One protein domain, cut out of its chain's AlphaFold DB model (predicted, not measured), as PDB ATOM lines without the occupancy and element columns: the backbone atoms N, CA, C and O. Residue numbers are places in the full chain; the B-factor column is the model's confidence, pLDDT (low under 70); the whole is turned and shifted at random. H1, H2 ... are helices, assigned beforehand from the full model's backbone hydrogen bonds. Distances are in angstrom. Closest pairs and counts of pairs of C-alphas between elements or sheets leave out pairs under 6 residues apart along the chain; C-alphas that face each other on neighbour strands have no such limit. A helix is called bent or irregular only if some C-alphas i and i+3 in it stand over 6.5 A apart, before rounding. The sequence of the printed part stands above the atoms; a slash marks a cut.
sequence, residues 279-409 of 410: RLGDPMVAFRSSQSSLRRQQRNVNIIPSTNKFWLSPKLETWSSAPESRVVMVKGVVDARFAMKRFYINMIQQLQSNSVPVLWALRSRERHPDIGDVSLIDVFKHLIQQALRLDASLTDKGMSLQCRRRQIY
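Overview. This is residues 279 to 409 of the 410 residues of an uncharacterized protein of Fusarium sp. AF-4 (UniProt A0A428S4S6). In a loose body, H1 and H3 cross, H4 comes near one end of H1, H2 lies off on long loops, and residues 400 to 409 stick out with most of H5. The printed part has 131 residues with five named helices, H1 to H5 in chain order, and no named strand: all helix. It is loose, radius of gyration of the C-alphas 17.9 A, spanning 57 by 42 by 27 A.

Arrangement. Start at H1, residues 283 to 299; its residues 287 to 294 alone touch residues 342 to 345 alone of H3, residues 334 to 353, at a steep tilt of 61 degrees, opposite ways. Their closest C-alphas, Leu 294 and Arg 342, are 6.7 A apart. H2, residues 314 to 320, touches no helix. H4, residues 376 to 391, is close but not clearly touching H1, closest C-alphas Pro 283 and His 382 at 7.9 A. H5, residues 396 to 407, is close but not clearly touching H4, closest C-alphas Asp 391 and Met 399 at 7.9 A. Every O i to N i+4 pair is within hydrogen-bond range in H1, H2 and H4; H3 has 14 of 16, H5 6 of 8.

Along the chain. Find C-alpha 283 at (190.923, 203.333, 180.183); H1 runs 24.9 A from there. H2 spans 9.9 A, H3 29.5 A, H4 22.5 A. H3 is irregular: C-alphas 335 and 338 are 7.2 A apart. H5, 18.5 A, ends at C-alpha 407, (202.612, 176.673, 176.807).

Size, cuts and confidence. The farthest C-alphas, Asn 302 and Ile 408, are 58.9 A apart. The printed part has no cut; the link H4 to H5 is tight, the other three long. pLDDT is under 70 in 43 residues, among them 391 to 409.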
ATOM      1  N   ARG A 279     197.420 200.810 188.176       66.44
ATOM      2  CA  ARG A 279     197.361 202.159 188.773       66.44
ATOM      3  C   ARG A 279     196.852 203.248 187.815       66.44
ATOM      4  O   ARG A 279     196.743 204.405 188.208       66.44
ATOM      5  N   LEU A 280     196.572 202.903 186.552       67.62
ATOM      6  CA  LEU A 280     196.139 203.846 185.511       67.62
ATOM      7  C   LEU A 280     194.619 204.105 185.506       67.62
ATOM      8  O   LEU A 280     194.169 205.002 184.788       67.62
ATOM      9  N   GLY A 281     193.841 203.379 186.318       70.69
ATOM     10  CA  GLY A 281     192.380 203.508 186.387       70.69
ATOM     11  C   GLY A 281     191.665 202.945 185.152       70.69
ATOM     12  O   GLY A 281     192.244 202.189 184.372       70.69
ATOM     13  N   ASP A 282     190.388 203.295 184.961       76.06
ATOM     14  CA  ASP A 282     189.603 202.826 183.810       76.06
ATOM     15  C   ASP A 282     190.055 203.526 182.501       76.06
ATOM     16  O   ASP A 282     189.976 204.763 182.401       76.06
ATOM     17  N   PRO A 283     190.483 202.770 181.463       77.62
ATOM     18  CA  PRO A 283     190.923 203.333 180.183       77.62
ATOM     19  C   PRO A 283     189.864 204.197 179.496       77.62
ATOM     20  O   PRO A 283     190.206 205.158 178.793       77.62
ATOM     21  N   MET A 284     188.582 203.880 179.690       78.19
ATOM     22  CA  MET A 284     187.484 204.620 179.082       78.19
ATOM     23  C   MET A 284     187.281 205.973 179.767       78.19
ATOM     24  O   MET A 284     187.022 206.981 179.105       78.19
ATOM     25  N   VAL A 285     187.466 206.029 181.087       80.94
ATOM     26  CA  VAL A 285     187.411 207.275 181.864       80.94
ATOM     27  C   VAL A 285     188.582 208.184 181.493       80.94
ATOM     28  O   VAL A 285     188.376 209.368 181.202       80.94
ATOM     29  N   ALA A 286     189.799 207.637 181.390       81.38
ATOM     30  CA  ALA A 286     190.983 208.389 180.968       81.38
ATOM     31  C   ALA A 286     190.831 208.971 179.548       81.38
ATOM     32  O   ALA A 286     191.202 210.129 179.291       81.38
ATOM     33  N   PHE A 287     190.228 208.204 178.634       83.31
ATOM     34  CA  PHE A 287     189.920 208.657 177.279       83.31
ATOM     35  C   PHE A 287     188.849 209.757 177.263       83.31
ATOM     36  O   PHE A 287     189.090 210.829 176.702       83.31
ATOM     37  N   ARG A 288     187.713 209.571 177.952       83.50
ATOM     38  CA  ARG A 288     186.644 210.587 178.066       83.50
ATOM     39  C   ARG A 288     187.145 211.889 178.697       83.50
ATOM     40  O   ARG A 288     186.839 212.983 178.216       83.50
ATOM     41  N   SER A 289     187.972 211.798 179.737       81.56
ATOM     42  CA  SER A 289     188.613 212.955 180.377       81.56
ATOM     43  C   SER A 289     189.546 213.694 179.407       81.56
ATOM     44  O   SER A 289     189.528 214.926 179.302       81.56
ATOM     45  N   SER A 290     190.307 212.951 178.604       80.12
ATOM     46  CA  SER A 290     191.166 213.522 177.565       80.12
ATOM     47  C   SER A 290     190.369 214.166 176.425       80.12
ATOM     48  O   SER A 290     190.723 215.265 175.994       80.12
ATOM     49  N   GLN A 291     189.257 213.560 176.002       83.12
ATOM     50  CA  GLN A 291     188.361 214.099 174.977       83.12
ATOM     51  C   GLN A 291     187.649 215.375 175.456       83.12
ATOM     52  O   GLN A 291     187.590 216.368 174.732       83.12
ATOM     53  N   SER A 292     187.154 215.394 176.696       80.94
ATOM     54  CA  SER A 292     186.539 216.592 177.283       80.94
ATOM     55  C   SER A 292     187.547 217.737 177.436       80.94
ATOM     56  O   SER A 292     187.217 218.891 177.153       80.94
ATOM     57  N   SER A 293     188.797 217.423 177.794       76.50
ATOM     58  CA  SER A 293     189.896 218.395 177.828       76.50
ATOM     59  C   SER A 293     190.167 218.982 176.440       76.50
ATOM     60  O   SER A 293     190.326 220.194 176.315       76.50
ATOM     61  N   LEU A 294     190.153 218.150 175.391       76.00
ATOM     62  CA  LEU A 294     190.324 218.600 174.009       76.00
ATOM     63  C   LEU A 294     189.181 219.528 173.561       76.00
ATOM     64  O   LEU A 294     189.443 220.597 173.012       76.00
ATOM     65  N   ARG A 295     187.922 219.175 173.860       77.75
ATOM     66  CA  ARG A 295     186.744 220.004 173.536       77.75
ATOM     67  C   ARG A 295     186.781 221.368 174.233       77.75
ATOM     68  O   ARG A 295     186.427 222.376 173.628       77.75
ATOM     69  N   ARG A 296     187.232 221.421 175.495       74.56
ATOM     70  CA  ARG A 296     187.419 222.687 176.230       74.56
ATOM     71  C   ARG A 296     188.490 223.565 175.583       74.56
ATOM     72  O   ARG A 296     188.316 224.774 175.510       74.56
ATOM     73  N   GLN A 297     189.567 222.964 175.081       69.00
ATOM     74  CA  GLN A 297     190.648 223.698 174.421       69.00
ATOM     75  C   GLN A 297     190.258 224.233 173.043       69.00
ATOM     76  O   GLN A 297     190.634 225.349 172.718       69.00
ATOM     77  N   GLN A 298     189.463 223.496 172.264       66.62
ATOM     78  CA  GLN A 298     188.961 223.968 170.964       66.62
ATOM     79  C   GLN A 298     188.052 225.201 171.075       66.62
ATOM     80  O   GLN A 298     187.973 225.982 170.133       66.62
ATOM     81  N   ARG A 299     187.385 225.390 172.221       64.25
ATOM     82  CA  ARG A 299     186.578 226.589 172.498       64.25
ATOM     83  C   ARG A 299     187.424 227.819 172.852       64.25
ATOM     84  O   ARG A 299     186.955 228.933 172.662       64.25
ATOM     85  N   ASN A 300     188.662 227.633 173.316       61.91
ATOM     86  CA  ASN A 300     189.616 228.722 173.529       61.91
ATOM     87  C   ASN A 300     190.399 228.970 172.230       61.91
ATOM     88  O   ASN A 300     191.477 228.423 172.017       61.91
ATOM     89  N   VAL A 301     189.835 229.812 171.360       53.22
ATOM     90  CA  VAL A 301     190.287 230.095 169.981       53.22
ATOM     91  C   VAL A 301     191.695 230.729 169.884       53.22
ATOM     92  O   VAL A 301     192.267 230.784 168.801       53.22
ATOM     93  N   ASN A 302     192.327 231.115 171.000       52.22
ATOM     94  CA  ASN A 302     193.618 231.825 171.004       52.22
ATOM     95  C   ASN A 302     194.870 230.940 171.171       52.22
ATOM     96  O   ASN A 302     195.969 231.462 171.354       52.22
ATOM     97  N   ILE A 303     194.753 229.608 171.117       55.62
ATOM     98  CA  ILE A 303     195.938 228.735 171.124       55.62
ATOM     99  C   ILE A 303     196.427 228.589 169.683       55.62
ATOM    100  O   ILE A 303     195.874 227.812 168.905       55.62
ATOM    101  N   ILE A 304     197.468 229.353 169.347       51.53
ATOM    102  CA  ILE A 304     198.194 229.296 168.073       51.53
ATOM    103  C   ILE A 304     198.431 227.819 167.707       51.53
ATOM    104  O   ILE A 304     199.036 227.087 168.501       51.53
ATOM    105  N   PRO A 305     197.953 227.332 166.545       55.06
ATOM    106  CA  PRO A 305     198.256 225.979 166.117       55.06
ATOM    107  C   PRO A 305     199.768 225.903 165.926       55.06
ATOM    108  O   PRO A 305     200.318 226.633 165.104       55.06
ATOM    109  N   SER A 306     200.443 225.050 166.702       54.62
ATOM    110  CA  SER A 306     201.876 224.809 166.536       54.62
ATOM    111  C   SER A 306     202.173 224.619 165.048       54.62
ATOM    112  O   SER A 306     201.574 223.752 164.406       54.62
ATOM    113  N   THR A 307     203.072 225.434 164.509       53.50
ATOM    114  CA  THR A 307     203.391 225.581 163.078       53.50
ATOM    115  C   THR A 307     203.924 224.308 162.412       53.50
ATOM    116  O   THR A 307     204.063 224.256 161.194       53.50
ATOM    117  N   ASN A 308     204.180 223.250 163.184       61.78
ATOM    118  CA  ASN A 308     204.703 221.989 162.689       61.78
ATOM    119  C   ASN A 308     203.576 220.957 162.496       61.78
ATOM    120  O   ASN A 308     203.113 220.329 163.453       61.78
ATOM    121  N   LYS A 309     203.134 220.767 161.245       70.25
ATOM    122  CA  LYS A 309     202.222 219.681 160.844       70.25
ATOM    123  C   LYS A 309     202.975 218.344 160.794       70.25
ATOM    124  O   LYS A 309     203.071 217.723 159.742       70.25
ATOM    125  N   PHE A 310     203.521 217.894 161.924       74.81
ATOM    126  CA  PHE A 310     204.362 216.687 161.986       74.81
ATOM    127  C   PHE A 310     203.650 215.414 161.479       74.81
ATOM    128  O   PHE A 310     204.300 214.457 161.061       74.81
ATOM    129  N   TRP A 311     202.313 215.406 161.492       72.69
ATOM    130  CA  TRP A 311     201.475 214.336 160.944       72.69
ATOM    131  C   TRP A 311     201.543 214.206 159.414       72.69
ATOM    132  O   TRP A 311     201.079 213.210 158.881       72.69
ATOM    133  N   LEU A 312     202.129 215.178 158.709       78.81
ATOM    134  CA  LEU A 312     202.449 215.091 157.277       78.81
ATOM    135  C   LEU A 312     203.891 214.625 157.029       78.81
ATOM    136  O   LEU A 312     204.404 214.757 155.921       78.81
ATOM    137  N   SER A 313     204.599 214.156 158.061       84.25
ATOM    138  CA  SER A 313     205.978 213.706 157.879       84.25
ATOM    139  C   SER A 313     206.030 212.410 157.055       84.25
ATOM    140  O   SER A 313     205.263 211.485 157.343       84.25
ATOM    141  N   PRO A 314     207.000 212.273 156.126       82.94
ATOM    142  CA  PRO A 314     207.193 211.039 155.359       82.94
ATOM    143  C   PRO A 314     207.379 209.805 156.254       82.94
ATOM    144  O   PRO A 314     206.968 208.702 155.917       82.94
ATOM    145  N   LYS A 315     207.947 209.989 157.455       84.69
ATOM    146  CA  LYS A 315     208.105 208.917 158.449       84.69
ATOM    147  C   LYS A 315     206.766 208.355 158.926       84.69
ATOM    148  O   LYS A 315     206.650 207.144 159.081       84.69
ATOM    149  N   LEU A 316     205.764 209.205 159.154       84.00
ATOM    150  CA  LEU A 316     204.443 208.743 159.581       84.00
ATOM    151  C   LEU A 316     203.693 208.071 158.425       84.00
ATOM    152  O   LEU A 316     203.049 207.049 158.640       84.00
ATOM    153  N   GLU A 317     203.850 208.591 157.208       84.81
ATOM    154  CA  GLU A 317     203.297 207.987 155.994       84.81
ATOM    155  C   GLU A 317     203.847 206.568 155.787       84.81
ATOM    156  O   GLU A 317     203.067 205.618 155.756       84.81
ATOM    157  N   THR A 318     205.177 206.394 155.830       86.38
ATOM    158  CA  THR A 318     205.829 205.068 155.737       86.38
ATOM    159  C   THR A 318     205.468 204.109 156.876       86.38
ATOM    160  O   THR A 318     205.570 202.895 156.710       86.38
ATOM    161  N   TRP A 319     205.082 204.629 158.048       88.56
ATOM    162  CA  TRP A 319     204.595 203.816 159.163       88.56
ATOM    163  C   TRP A 319     203.159 203.345 158.909       88.56
ATOM    164  O   TRP A 319     202.872 202.168 159.094       88.56
ATOM    165  N   SER A 320     202.285 204.239 158.438       84.25
ATOM    166  CA  SER A 320     200.878 203.924 158.165       84.25
ATOM    167  C   SER A 320     200.665 203.027 156.943       84.25
ATOM    168  O   SER A 320     199.698 202.274 156.910       84.25
ATOM    169  N   SER A 321     201.558 203.089 155.949       87.06
ATOM    170  CA  SER A 321     201.468 202.309 154.710       87.06
ATOM    171  C   SER A 321     202.182 200.955 154.783       87.06
ATOM    172  O   SER A 321     202.254 200.249 153.778       87.06
ATOM    173  N   ALA A 322     202.785 200.610 155.923       87.88
ATOM    174  CA  ALA A 322     203.535 199.370 156.062       87.88
ATOM    175  C   ALA A 322     202.601 198.158 156.259       87.88
ATOM    176  O   ALA A 322     201.679 198.237 157.068       87.88
ATOM    177  N   PRO A 323     202.861 197.020 155.589       83.12
ATOM    178  CA  PRO A 323     202.059 195.801 155.736       83.12
ATOM    179  C   PRO A 323     202.369 195.004 157.019       83.12
ATOM    180  O   PRO A 323     201.648 194.066 157.345       83.12
ATOM    181  N   GLU A 324     203.435 195.357 157.741       88.44
ATOM    182  CA  GLU A 324     203.895 194.680 158.960       88.44
ATOM    183  C   GLU A 324     203.649 195.528 160.218       88.44
ATOM    184  O   GLU A 324     203.487 196.748 160.154       88.44
ATOM    185  N   SER A 325     203.692 194.895 161.392       86.00
ATOM    186  CA  SER A 325     203.603 195.576 162.689       86.00
ATOM    187  C   SER A 325     204.780 196.535 162.896       86.00
ATOM    188  O   SER A 325     205.914 196.103 163.101       86.00
ATOM    189  N   ARG A 326     204.528 197.851 162.891       87.19
ATOM    190  CA  ARG A 326     205.565 198.875 163.115       87.19
ATOM    191  C   ARG A 326     205.269 199.761 164.315       87.19
ATOM    192  O   ARG A 326     204.124 200.108 164.597       87.19
ATOM    193  N   VAL A 327     206.334 200.198 164.983       88.44
ATOM    194  CA  VAL A 327     206.277 201.158 166.090       88.44
ATOM    195  C   VAL A 327     206.713 202.542 165.618       88.44
ATOM    196  O   VAL A 327     207.691 202.682 164.884       88.44
ATOM    197  N   VAL A 328     206.003 203.578 166.065       87.44
ATOM    198  CA  VAL A 328     206.384 204.977 165.854       87.44
ATOM    199  C   VAL A 328     206.494 205.688 167.197       87.44
ATOM    200  O   VAL A 328     205.593 205.625 168.030       87.44
ATOM    201  N   MET A 329     207.613 206.378 167.413       84.69
ATOM    202  CA  MET A 329     207.826 207.213 168.594       84.69
ATOM    203  C   MET A 329     207.682 208.681 168.206       84.69
ATOM    204  O   MET A 329     208.481 209.217 167.439       84.69
ATOM    205  N   VAL A 330     206.663 209.344 168.750       82.94
ATOM    206  CA  VAL A 330     206.413 210.769 168.513       82.94
ATOM    207  C   VAL A 330     206.914 211.553 169.723       82.94
ATOM    208  O   VAL A 330     206.307 211.518 170.792       82.94
ATOM    209  N   LYS A 331     208.033 212.266 169.557       81.75
ATOM    210  CA  LYS A 331     208.618 213.150 170.576       81.75
ATOM    211  C   LYS A 331     208.361 214.605 170.193       81.75
ATOM    212  O   LYS A 331     208.510 214.971 169.031       81.75
ATOM    213  N   GLY A 332     208.007 215.438 171.164       77.12
ATOM    214  CA  GLY A 332     207.805 216.867 170.939       77.12
ATOM    215  C   GLY A 332     208.249 217.710 172.124       77.12
ATOM    216  O   GLY A 332     208.498 217.199 173.216       77.12
ATOM    217  N   VAL A 333     208.368 219.012 171.871       79.19
ATOM    218  CA  VAL A 333     208.661 220.032 172.884       79.19
ATOM    219  C   VAL A 333     207.397 220.297 173.709       79.19
ATOM    220  O   VAL A 333     206.283 220.024 173.254       79.19
ATOM    221  N   VAL A 334     207.547 220.839 174.920       75.75
ATOM    222  CA  VAL A 334     206.431 221.144 175.834       75.75
ATOM    223  C   VAL A 334     205.330 221.964 175.149       75.75
ATOM    224  O   VAL A 334     204.154 221.680 175.362       75.75
ATOM    225  N   ASP A 335     205.672 222.891 174.257       74.19
ATOM    226  CA  ASP A 335     204.694 223.717 173.532       74.19
ATOM    227  C   ASP A 335     203.838 222.912 172.539       74.19
ATOM    228  O   ASP A 335     202.660 223.201 172.326       74.19
ATOM    229  N   ALA A 336     204.387 221.823 171.993       75.38
ATOM    230  CA  ALA A 336     203.685 220.918 171.084       75.38
ATOM    231  C   ALA A 336     202.820 219.872 171.812       75.38
ATOM    232  O   ALA A 336     202.080 219.129 171.160       75.38
ATOM    233  N   ARG A 337     202.845 219.815 173.156       75.06
ATOM    234  CA  ARG A 337     202.128 218.795 173.953       75.06
ATOM    235  C   ARG A 337     200.636 218.723 173.638       75.06
ATOM    236  O   ARG A 337     200.054 217.641 173.627       75.06
ATOM    237  N   PHE A 338     200.009 219.867 173.365       75.94
ATOM    238  CA  PHE A 338     198.582 219.939 173.057       75.94
ATOM    239  C   PHE A 338     198.280 219.459 171.636       75.94
ATOM    240  O   PHE A 338     197.300 218.744 171.432       75.94
ATOM    241  N   ALA A 339     199.144 219.779 170.669       76.56
ATOM    242  CA  ALA A 339     199.026 219.285 169.301       76.56
ATOM    243  C   ALA A 339     199.223 217.762 169.236       76.56
ATOM    244  O   ALA A 339     198.429 217.073 168.596       76.56
ATOM    245  N   MET A 340     200.205 217.229 169.968       78.56
ATOM    246  CA  MET A 340     200.420 215.785 170.118       78.56
ATOM    247  C   MET A 340     199.232 215.109 170.809       78.56
ATOM    248  O   MET A 340     198.752 214.084 170.334       78.56
ATOM    249  N   LYS A 341     198.706 215.717 171.887       79.25
ATOM    250  CA  LYS A 341     197.509 215.226 172.584       79.25
ATOM    251  C   LYS A 341     196.291 215.143 171.684       79.25
ATOM    252  O   LYS A 341     195.598 214.131 171.668       79.25
ATOM    253  N   ARG A 342     196.062 216.183 170.890       80.44
ATOM    254  CA  ARG A 342     195.000 216.197 169.888       80.44
ATOM    255  C   ARG A 342     195.190 215.100 168.841       80.44
ATOM    256  O   ARG A 342     194.221 214.429 168.507       80.44
ATOM    257  N   PHE A 343     196.414 214.908 168.354       82.75
ATOM    258  CA  PHE A 343     196.726 213.897 167.345       82.75
ATOM    259  C   PHE A 343     196.377 212.478 167.819       82.75
ATOM    260  O   PHE A 343     195.568 211.820 167.168       82.75
ATOM    261  N   TYR A 344     196.892 212.026 168.971       85.31
ATOM    262  CA  TYR A 344     196.624 210.651 169.415       85.31
ATOM    263  C   TYR A 344     195.162 210.422 169.829       85.31
ATOM    264  O   TYR A 344     194.639 209.338 169.597       85.31
ATOM    265  N   ILE A 345     194.465 211.423 170.390       86.06
ATOM    266  CA  ILE A 345     193.030 211.290 170.721       86.06
ATOM    267  C   ILE A 345     192.204 211.133 169.443       86.06
ATOM    268  O   ILE A 345     191.341 210.261 169.382       86.06
ATOM    269  N   ASN A 346     192.481 211.953 168.425       84.88
ATOM    270  CA  ASN A 346     191.789 211.868 167.142       84.88
ATOM    271  C   ASN A 346     192.062 210.530 166.447       84.88
ATOM    272  O   ASN A 346     191.139 209.947 165.892       84.88
ATOM    273  N   MET A 347     193.297 210.023 166.523       85.19
ATOM    274  CA  MET A 347     193.665 208.717 165.976       85.19
ATOM    275  C   MET A 347     192.884 207.582 166.653       85.19
ATOM    276  O   MET A 347     192.260 206.781 165.965       85.19
ATOM    277  N   ILE A 348     192.843 207.549 167.992       87.38
ATOM    278  CA  ILE A 348     192.051 206.554 168.738       87.38
ATOM    279  C   ILE A 348     190.569 206.655 168.354       87.38
ATOM    280  O   ILE A 348     189.933 205.637 168.100       87.38
ATOM    281  N   GLN A 349     190.024 207.872 168.257       86.00
ATOM    282  CA  GLN A 349     188.622 208.086 167.899       86.00
ATOM    283  C   GLN A 349     188.295 207.597 166.478       86.00
ATOM    284  O   GLN A 349     187.253 206.978 166.286       86.00
ATOM    285  N   GLN A 350     189.168 207.856 165.498       86.12
ATOM    286  CA  GLN A 350     188.989 207.401 164.114       86.12
ATOM    287  C   GLN A 350     189.056 205.877 163.995       86.12
ATOM    288  O   GLN A 350     188.259 205.266 163.286       86.12
ATOM    289  N   LEU A 351     189.989 205.250 164.708       86.94
ATOM    290  CA  LEU A 351     190.112 203.797 164.712       86.94
ATOM    291  C   LEU A 351     188.902 203.135 165.391       86.94
ATOM    292  O   LEU A 351     188.355 202.174 164.856       86.94
ATOM    293  N   GLN A 352     188.415 203.704 166.501       84.62
ATOM    294  CA  GLN A 352     187.188 203.247 167.159       84.62
ATOM    295  C   GLN A 352     185.947 203.410 166.268       84.62
ATOM    296  O   GLN A 352     185.116 202.505 166.226       84.62
ATOM    297  N   SER A 353     185.810 204.526 165.536       86.31
ATOM    298  CA  SER A 353     184.674 204.728 164.620       86.31
ATOM    299  C   SER A 353     184.673 203.763 163.438       86.31
ATOM    300  O   SER A 353     183.612 203.483 162.892       86.31
ATOM    301  N   ASN A 354     185.843 203.236 163.071       85.69
ATOM    302  CA  ASN A 354     186.012 202.246 162.009       85.69
ATOM    303  C   ASN A 354     185.993 200.797 162.531       85.69
ATOM    304  O   ASN A 354     186.402 199.889 161.813       85.69
ATOM    305  N   SER A 355     185.564 200.574 163.780       81.50
ATOM    306  CA  SER A 355     185.503 199.250 164.422       81.50
ATOM    307  C   SER A 355     186.840 198.494 164.461       81.50
ATOM    308  O   SER A 355     186.858 197.269 164.563       81.50
ATOM    309  N   VAL A 356     187.969 199.207 164.415       83.69
ATOM    310  CA  VAL A 356     189.298 198.603 164.554       83.69
ATOM    311  C   VAL A 356     189.604 198.421 166.047       83.69
ATOM    312  O   VAL A 356     189.475 199.389 166.804       83.69
ATOM    313  N   PRO A 357     190.021 197.226 166.509       83.00
ATOM    314  CA  PRO A 357     190.462 197.027 167.886       83.00
ATOM    315  C   PRO A 357     191.689 197.892 168.197       83.00
ATOM    316  O   PRO A 357     192.710 197.806 167.517       83.00
ATOM    317  N   VAL A 358     191.603 198.721 169.238       86.19
ATOM    318  CA  VAL A 358     192.702 199.599 169.668       86.19
ATOM    319  C   VAL A 358     192.935 199.437 171.155       86.19
ATOM    320  O   VAL A 358     191.990 199.408 171.939       86.19
ATOM    321  N   LEU A 359     194.208 199.396 171.533       89.12
ATOM    322  CA  LEU A 359     194.669 199.454 172.914       89.12
ATOM    323  C   LEU A 359     195.317 200.815 173.157       89.12
ATOM    324  O   LEU A 359     196.071 201.302 172.311       89.12
ATOM    325  N   TRP A 360     195.054 201.437 174.303       88.50
ATOM    326  CA  TRP A 360     195.659 202.727 174.634       88.50
ATOM    327  C   TRP A 360     196.004 202.841 176.114       88.50
ATOM    328  O   TRP A 360     195.299 202.338 176.978       88.50
ATOM    329  N   ALA A 361     197.067 203.574 176.427       86.88
ATOM    330  CA  ALA A 361     197.409 203.937 177.797       86.88
ATOM    331  C   ALA A 361     197.465 205.461 177.901       86.88
ATOM    332  O   ALA A 361     198.353 206.108 177.343       86.88
ATOM    333  N   LEU A 362     196.482 206.046 178.586       83.12
ATOM    334  CA  LEU A 362     196.382 207.489 178.786       83.12
ATOM    335  C   LEU A 362     196.451 207.803 180.273       83.12
ATOM    336  O   LEU A 362     195.779 207.176 181.084       83.12
ATOM    337  N   ARG A 363     197.227 208.825 180.633       72.75
ATOM    338  CA  ARG A 363     197.286 209.293 182.019       72.75
ATOM    339  C   ARG A 363     195.969 209.986 182.381       72.75
ATOM    340  O   ARG A 363     195.662 211.044 181.820       72.75
ATOM    341  N   SER A 364     195.208 209.405 183.309       66.38
ATOM    342  CA  SER A 364     194.024 210.053 183.885       66.38
ATOM    343  C   SER A 364     194.425 211.289 184.704       66.38
ATOM    344  O   SER A 364     195.530 211.377 185.244       66.38
ATOM    345  N   ARG A 365     193.531 212.283 184.764       58.03
ATOM    346  CA  ARG A 365     193.712 213.514 185.558       58.03
ATOM    347  C   ARG A 365     193.344 213.312 187.032       58.03
ATOM    348  O   ARG A 365     193.652 214.180 187.847       58.03
ATOM    349  N   GLU A 366     192.724 212.184 187.363       54.81
ATOM    350  CA  GLU A 366     192.498 211.732 188.735       54.81
ATOM    351  C   GLU A 366     193.854 211.405 189.366       54.81
ATOM    352  O   GLU A 366     194.372 210.296 189.277       54.81
ATOM    353  N   ARG A 367     194.497 212.424 189.943       51.38
ATOM    354  CA  ARG A 367     195.629 212.218 190.840       51.38
ATOM    355  C   ARG A 367     195.060 211.654 192.132       51.38
ATOM    356  O   ARG A 367     194.545 212.418 192.943       51.38
ATOM    357  N   HIS A 368     195.155 210.343 192.322       51.09
ATOM    358  CA  HIS A 368     195.142 209.826 193.682       51.09
ATOM    359  C   HIS A 368     196.416 210.335 194.381       51.09
ATOM    360  O   HIS A 368     197.501 210.184 193.812       51.09
ATOM    361  N   PRO A 369     196.295 211.002 195.544       50.38
ATOM    362  CA  PRO A 369     197.394 211.738 196.174       50.38
ATOM    363  C   PRO A 369     198.609 210.880 196.570       50.38
ATOM    364  O   PRO A 369     199.690 211.441 196.717       50.38
ATOM    365  N   ASP A 370     198.471 209.551 196.627       52.31
ATOM    366  CA  ASP A 370     199.511 208.633 197.121       52.31
ATOM    367  C   ASP A 370     200.236 207.816 196.031       52.31
ATOM    368  O   ASP A 370     200.997 206.896 196.332       52.31
ATOM    369  N   ILE A 371     200.012 208.101 194.742       55.62
ATOM    370  CA  ILE A 371     200.570 207.285 193.652       55.62
ATOM    371  C   ILE A 371     201.857 207.923 193.110       55.62
ATOM    372  O   ILE A 371     201.817 208.984 192.483       55.62
ATOM    373  N   GLY A 372     202.994 207.251 193.337       61.31
ATOM    374  CA  GLY A 372     204.295 207.575 192.733       61.31
ATOM    375  C   GLY A 372     204.299 207.502 191.197       61.31
ATOM    376  O   GLY A 372     203.264 207.295 190.562       61.31
ATOM    377  N   ASP A 373     205.465 207.682 190.573       64.75
ATOM    378  CA  ASP A 373     205.568 207.637 189.110       64.75
ATOM    379  C   ASP A 373     205.046 206.306 188.536       64.75
ATOM    380  O   ASP A 373     205.327 205.222 189.046       64.75
ATOM    381  N   VAL A 374     204.246 206.407 187.468       70.44
ATOM    382  CA  VAL A 374     203.650 205.258 186.771       70.44
ATOM    383  C   VAL A 374     204.768 204.416 186.160       70.44
ATOM    384  O   VAL A 374     205.514 204.909 185.311       70.44
ATOM    385  N   SER A 375     204.872 203.148 186.561       81.00
ATOM    386  CA  SER A 375     205.883 202.231 186.031       81.00
ATOM    387  C   SER A 375     205.497 201.728 184.636       81.00
ATOM    388  O   SER A 375     204.317 201.625 184.294       81.00
ATOM    389  N   LEU A 376     206.491 201.325 183.837       80.50
ATOM    390  CA  LEU A 376     206.258 200.587 182.589       80.50
ATOM    391  C   LEU A 376     205.420 199.322 182.829       80.50
ATOM    392  O   LEU A 376     204.589 198.973 181.995       80.50
ATOM    393  N   ILE A 377     205.587 198.678 183.988       81.75
ATOM    394  CA  ILE A 377     204.806 197.498 184.384       81.75
ATOM    395  C   ILE A 377     203.318 197.847 184.493       81.75
ATOM    396  O   ILE A 377     202.479 197.079 184.035       81.75
ATOM    397  N   ASP A 378     202.977 199.019 185.031       80.25
ATOM    398  CA  ASP A 378     201.583 199.452 185.157       80.25
ATOM    399  C   ASP A 378     200.957 199.734 183.786       80.25
ATOM    400  O   ASP A 378     199.794 199.403 183.554       80.25
ATOM    401  N   VAL A 379     201.739 200.290 182.851       83.56
ATOM    402  CA  VAL A 379     201.319 200.486 181.455       83.56
ATOM    403  C   VAL A 379     201.056 199.139 180.781       83.56
ATOM    404  O   VAL A 379     200.012 198.971 180.153       83.56
ATOM    405  N   PHE A 380     201.952 198.161 180.943       85.44
ATOM    406  CA  PHE A 380     201.751 196.817 180.399       85.44
ATOM    407  C   PHE A 380     200.541 196.120 181.018       85.44
ATOM    408  O   PHE A 380     199.707 195.623 180.268       85.44
ATOM    409  N   LYS A 381     200.380 196.145 182.349       83.75
ATOM    410  CA  LYS A 381     199.183 195.620 183.030       83.75
ATOM    411  C   LYS A 381     197.911 196.221 182.434       83.75
ATOM    412  O   LYS A 381     196.991 195.499 182.072       83.75
ATOM    413  N   HIS A 382     197.888 197.536 182.246       83.19
ATOM    414  CA  HIS A 382     196.734 198.244 181.704       83.19
ATOM    415  C   HIS A 382     196.412 197.873 180.242       83.19
ATOM    416  O   HIS A 382     195.243 197.720 179.884       83.19
ATOM    417  N   LEU A 383     197.432 197.697 179.393       86.62
ATOM    418  CA  LEU A 383     197.249 197.257 178.005       86.62
ATOM    419  C   LEU A 383     196.819 195.786 177.922       86.62
ATOM    420  O   LEU A 383     195.931 195.461 177.137       86.62
ATOM    421  N   ILE A 384     197.394 194.916 178.759       84.12
ATOM    422  CA  ILE A 384     197.014 193.499 178.862       84.12
ATOM    423  C   ILE A 384     195.558 193.384 179.321       84.12
ATOM    424  O   ILE A 384     194.787 192.641 178.722       84.12
ATOM    425  N   GLN A 385     195.138 194.176 180.310       81.38
ATOM    426  CA  GLN A 385     193.748 194.215 180.767       81.38
ATOM    427  C   GLN A 385     192.777 194.572 179.634       81.38
ATOM    428  O   GLN A 385     191.703 193.982 179.523       81.38
ATOM    429  N   GLN A 386     193.137 195.541 178.790       82.88
ATOM    430  CA  GLN A 386     192.323 195.929 177.638       82.88
ATOM    431  C   GLN A 386     192.303 194.850 176.558       82.88
ATOM    432  O   GLN A 386     191.232 194.554 176.038       82.88
ATOM    433  N   ALA A 387     193.448 194.233 176.258       82.12
ATOM    434  CA  ALA A 387     193.532 193.140 175.296       82.12
ATOM    435  C   ALA A 387     192.650 191.960 175.722       82.12
ATOM    436  O   ALA A 387     191.825 191.502 174.938       82.12
ATOM    437  N   LEU A 388     192.732 191.559 176.993       73.81
ATOM    438  CA  LEU A 388     191.913 190.484 177.556       73.81
ATOM    439  C   LEU A 388     190.412 190.814 177.532       73.81
ATOM    440  O   LEU A 388     189.597 189.924 177.328       73.81
ATOM    441  N   ARG A 389     190.020 192.086 177.697       74.00
ATOM    442  CA  ARG A 389     188.611 192.519 177.580       74.00
ATOM    443  C   ARG A 389     188.100 192.537 176.141       74.00
ATOM    444  O   ARG A 389     186.919 192.284 175.931       74.00
ATOM    445  N   LEU A 390     188.958 192.856 175.171       73.06
ATOM    446  CA  LEU A 390     188.610 192.774 173.750       73.06
ATOM    447  C   LEU A 390     188.407 191.310 173.330       73.06
ATOM    448  O   LEU A 390     187.449 191.010 172.619       73.06
ATOM    449  N   ASP A 391     189.245 190.404 173.843       61.28
ATOM    450  CA  ASP A 391     189.192 188.963 173.553       61.28
ATOM    451  C   ASP A 391     188.113 188.211 174.361       61.28
ATOM    452  O   ASP A 391     187.583 187.208 173.905       61.28
ATOM    453  N   ALA A 392     187.677 188.723 175.521       53.91
ATOM    454  CA  ALA A 392     186.572 188.148 176.307       53.91
ATOM    455  C   ALA A 392     185.210 188.145 175.575       53.91
ATOM    456  O   ALA A 392     184.285 187.442 175.982       53.91
ATOM    457  N   SER A 393     185.081 188.893 174.472       49.28
ATOM    458  CA  SER A 393     183.946 188.765 173.546       49.28
ATOM    459  C   SER A 393     183.928 187.419 172.794       49.28
ATOM    460  O   SER A 393     182.891 187.027 172.259       49.28
ATOM    461  N   LEU A 394     185.034 186.667 172.831       48.97
ATOM    462  CA  LEU A 394     185.210 185.313 172.309       48.97
ATOM    463  C   LEU A 394     185.242 184.282 173.450       48.97
ATOM    464  O   LEU A 394     186.174 183.502 173.574       48.97
ATOM    465  N   THR A 395     184.158 184.199 174.230       46.38
ATOM    466  CA  THR A 395     183.812 183.083 175.143       46.38
ATOM    467  C   THR A 395     184.845 182.701 176.219       46.38
ATOM    468  O   THR A 395     185.933 182.212 175.945       46.38
ATOM    469  N   ASP A 396     184.406 182.740 177.476       48.81
ATOM    470  CA  ASP A 396     185.108 182.333 178.712       48.81
ATOM    471  C   ASP A 396     185.877 180.983 178.631       48.81
ATOM    472  O   ASP A 396     186.897 180.784 179.282       48.81
ATOM    473  N   LYS A 397     185.446 180.057 177.758       52.53
ATOM    474  CA  LYS A 397     186.112 178.761 177.503       52.53
ATOM    475  C   LYS A 397     187.289 178.820 176.515       52.53
ATOM    476  O   LYS A 397     188.122 177.919 176.509       52.53
ATOM    477  N   GLY A 398     187.356 179.831 175.650       52.56
ATOM    478  CA  GLY A 398     188.397 179.974 174.625       52.56
ATOM    479  C   GLY A 398     189.722 180.506 175.176       52.56
ATOM    480  O   GLY A 398     190.790 180.123 174.700       52.56
ATOM    481  N   MET A 399     189.658 181.335 176.219       51.88
ATOM    482  CA  MET A 399     190.825 182.003 176.805       51.88
ATOM    483  C   MET A 399     191.728 181.036 177.588       51.88
ATOM    484  O   MET A 399     192.945 181.044 177.396       51.88
ATOM    485  N   SER A 400     191.156 180.125 178.385       52.38
ATOM    486  CA  SER A 400     191.927 179.072 179.068       52.38
ATOM    487  C   SER A 400     192.584 178.099 178.073       52.38
ATOM    488  O   SER A 400     193.727 177.677 178.264       52.38
ATOM    489  N   LEU A 401     191.919 177.817 176.944       52.69
ATOM    490  CA  LEU A 401     192.461 177.002 175.849       52.69
ATOM    491  C   LEU A 401     193.590 177.700 175.070       52.69
ATOM    492  O   LEU A 401     194.528 177.030 174.637       52.69
ATOM    493  N   GLN A 402     193.550 179.024 174.893       54.03
ATOM    494  CA  GLN A 402     194.636 179.760 174.234       54.03
ATOM    495  C   GLN A 402     195.896 179.868 175.105       54.03
ATOM    496  O   GLN A 402     196.999 179.709 174.575       54.03
ATOM    497  N   CYS A 403     195.758 180.054 176.423       50.09
ATOM    498  CA  CYS A 403     196.890 179.954 177.352       50.09
ATOM    499  C   CYS A 403     197.528 178.556 177.306       50.09
ATOM    500  O   CYS A 403     198.748 178.446 177.174       50.09
ATOM    501  N   ARG A 404     196.708 177.495 177.272       48.12
ATOM    502  CA  ARG A 404     197.172 176.111 177.067       48.12
ATOM    503  C   ARG A 404     197.916 175.931 175.742       48.12
ATOM    504  O   ARG A 404     198.905 175.209 175.688       48.12
ATOM    505  N   ARG A 405     197.468 176.588 174.668       46.19
ATOM    506  CA  ARG A 405     198.092 176.477 173.342       46.19
ATOM    507  C   ARG A 405     199.470 177.135 173.288       46.19
ATOM    508  O   ARG A 405     200.311 176.631 172.563       46.19
ATOM    509  N   ARG A 406     199.726 178.212 174.040       44.31
ATOM    510  CA  ARG A 406     201.043 178.880 174.051       44.31
ATOM    511  C   ARG A 406     202.093 178.169 174.909       44.31
ATOM    512  O   ARG A 406     203.250 178.187 174.525       44.31
ATOM    513  N   GLN A 407     201.696 177.481 175.981       45.06
ATOM    514  CA  GLN A 407     202.612 176.673 176.807       45.06
ATOM    515  C   GLN A 407     203.138 175.402 176.122       45.06
ATOM    516  O   GLN A 407     204.108 174.829 176.589       45.06
ATOM    517  N   ILE A 408     202.505 174.936 175.040       39.59
ATOM    518  CA  ILE A 408     202.947 173.740 174.294       39.59
ATOM    519  C   ILE A 408     204.024 174.096 173.239       39.59
ATOM    520  O   ILE A 408     204.605 173.202 172.632       39.59
ATOM    521  N   TYR A 409     204.295 175.388 173.012       33.34
ATOM    522  CA  TYR A 409     205.263 175.878 172.016       33.34
ATOM    523  C   TYR A 409     206.493 176.589 172.618       33.34
ATOM    524  O   TYR A 409     207.252 177.202 171.869       33.34
TER     525      TYR A 409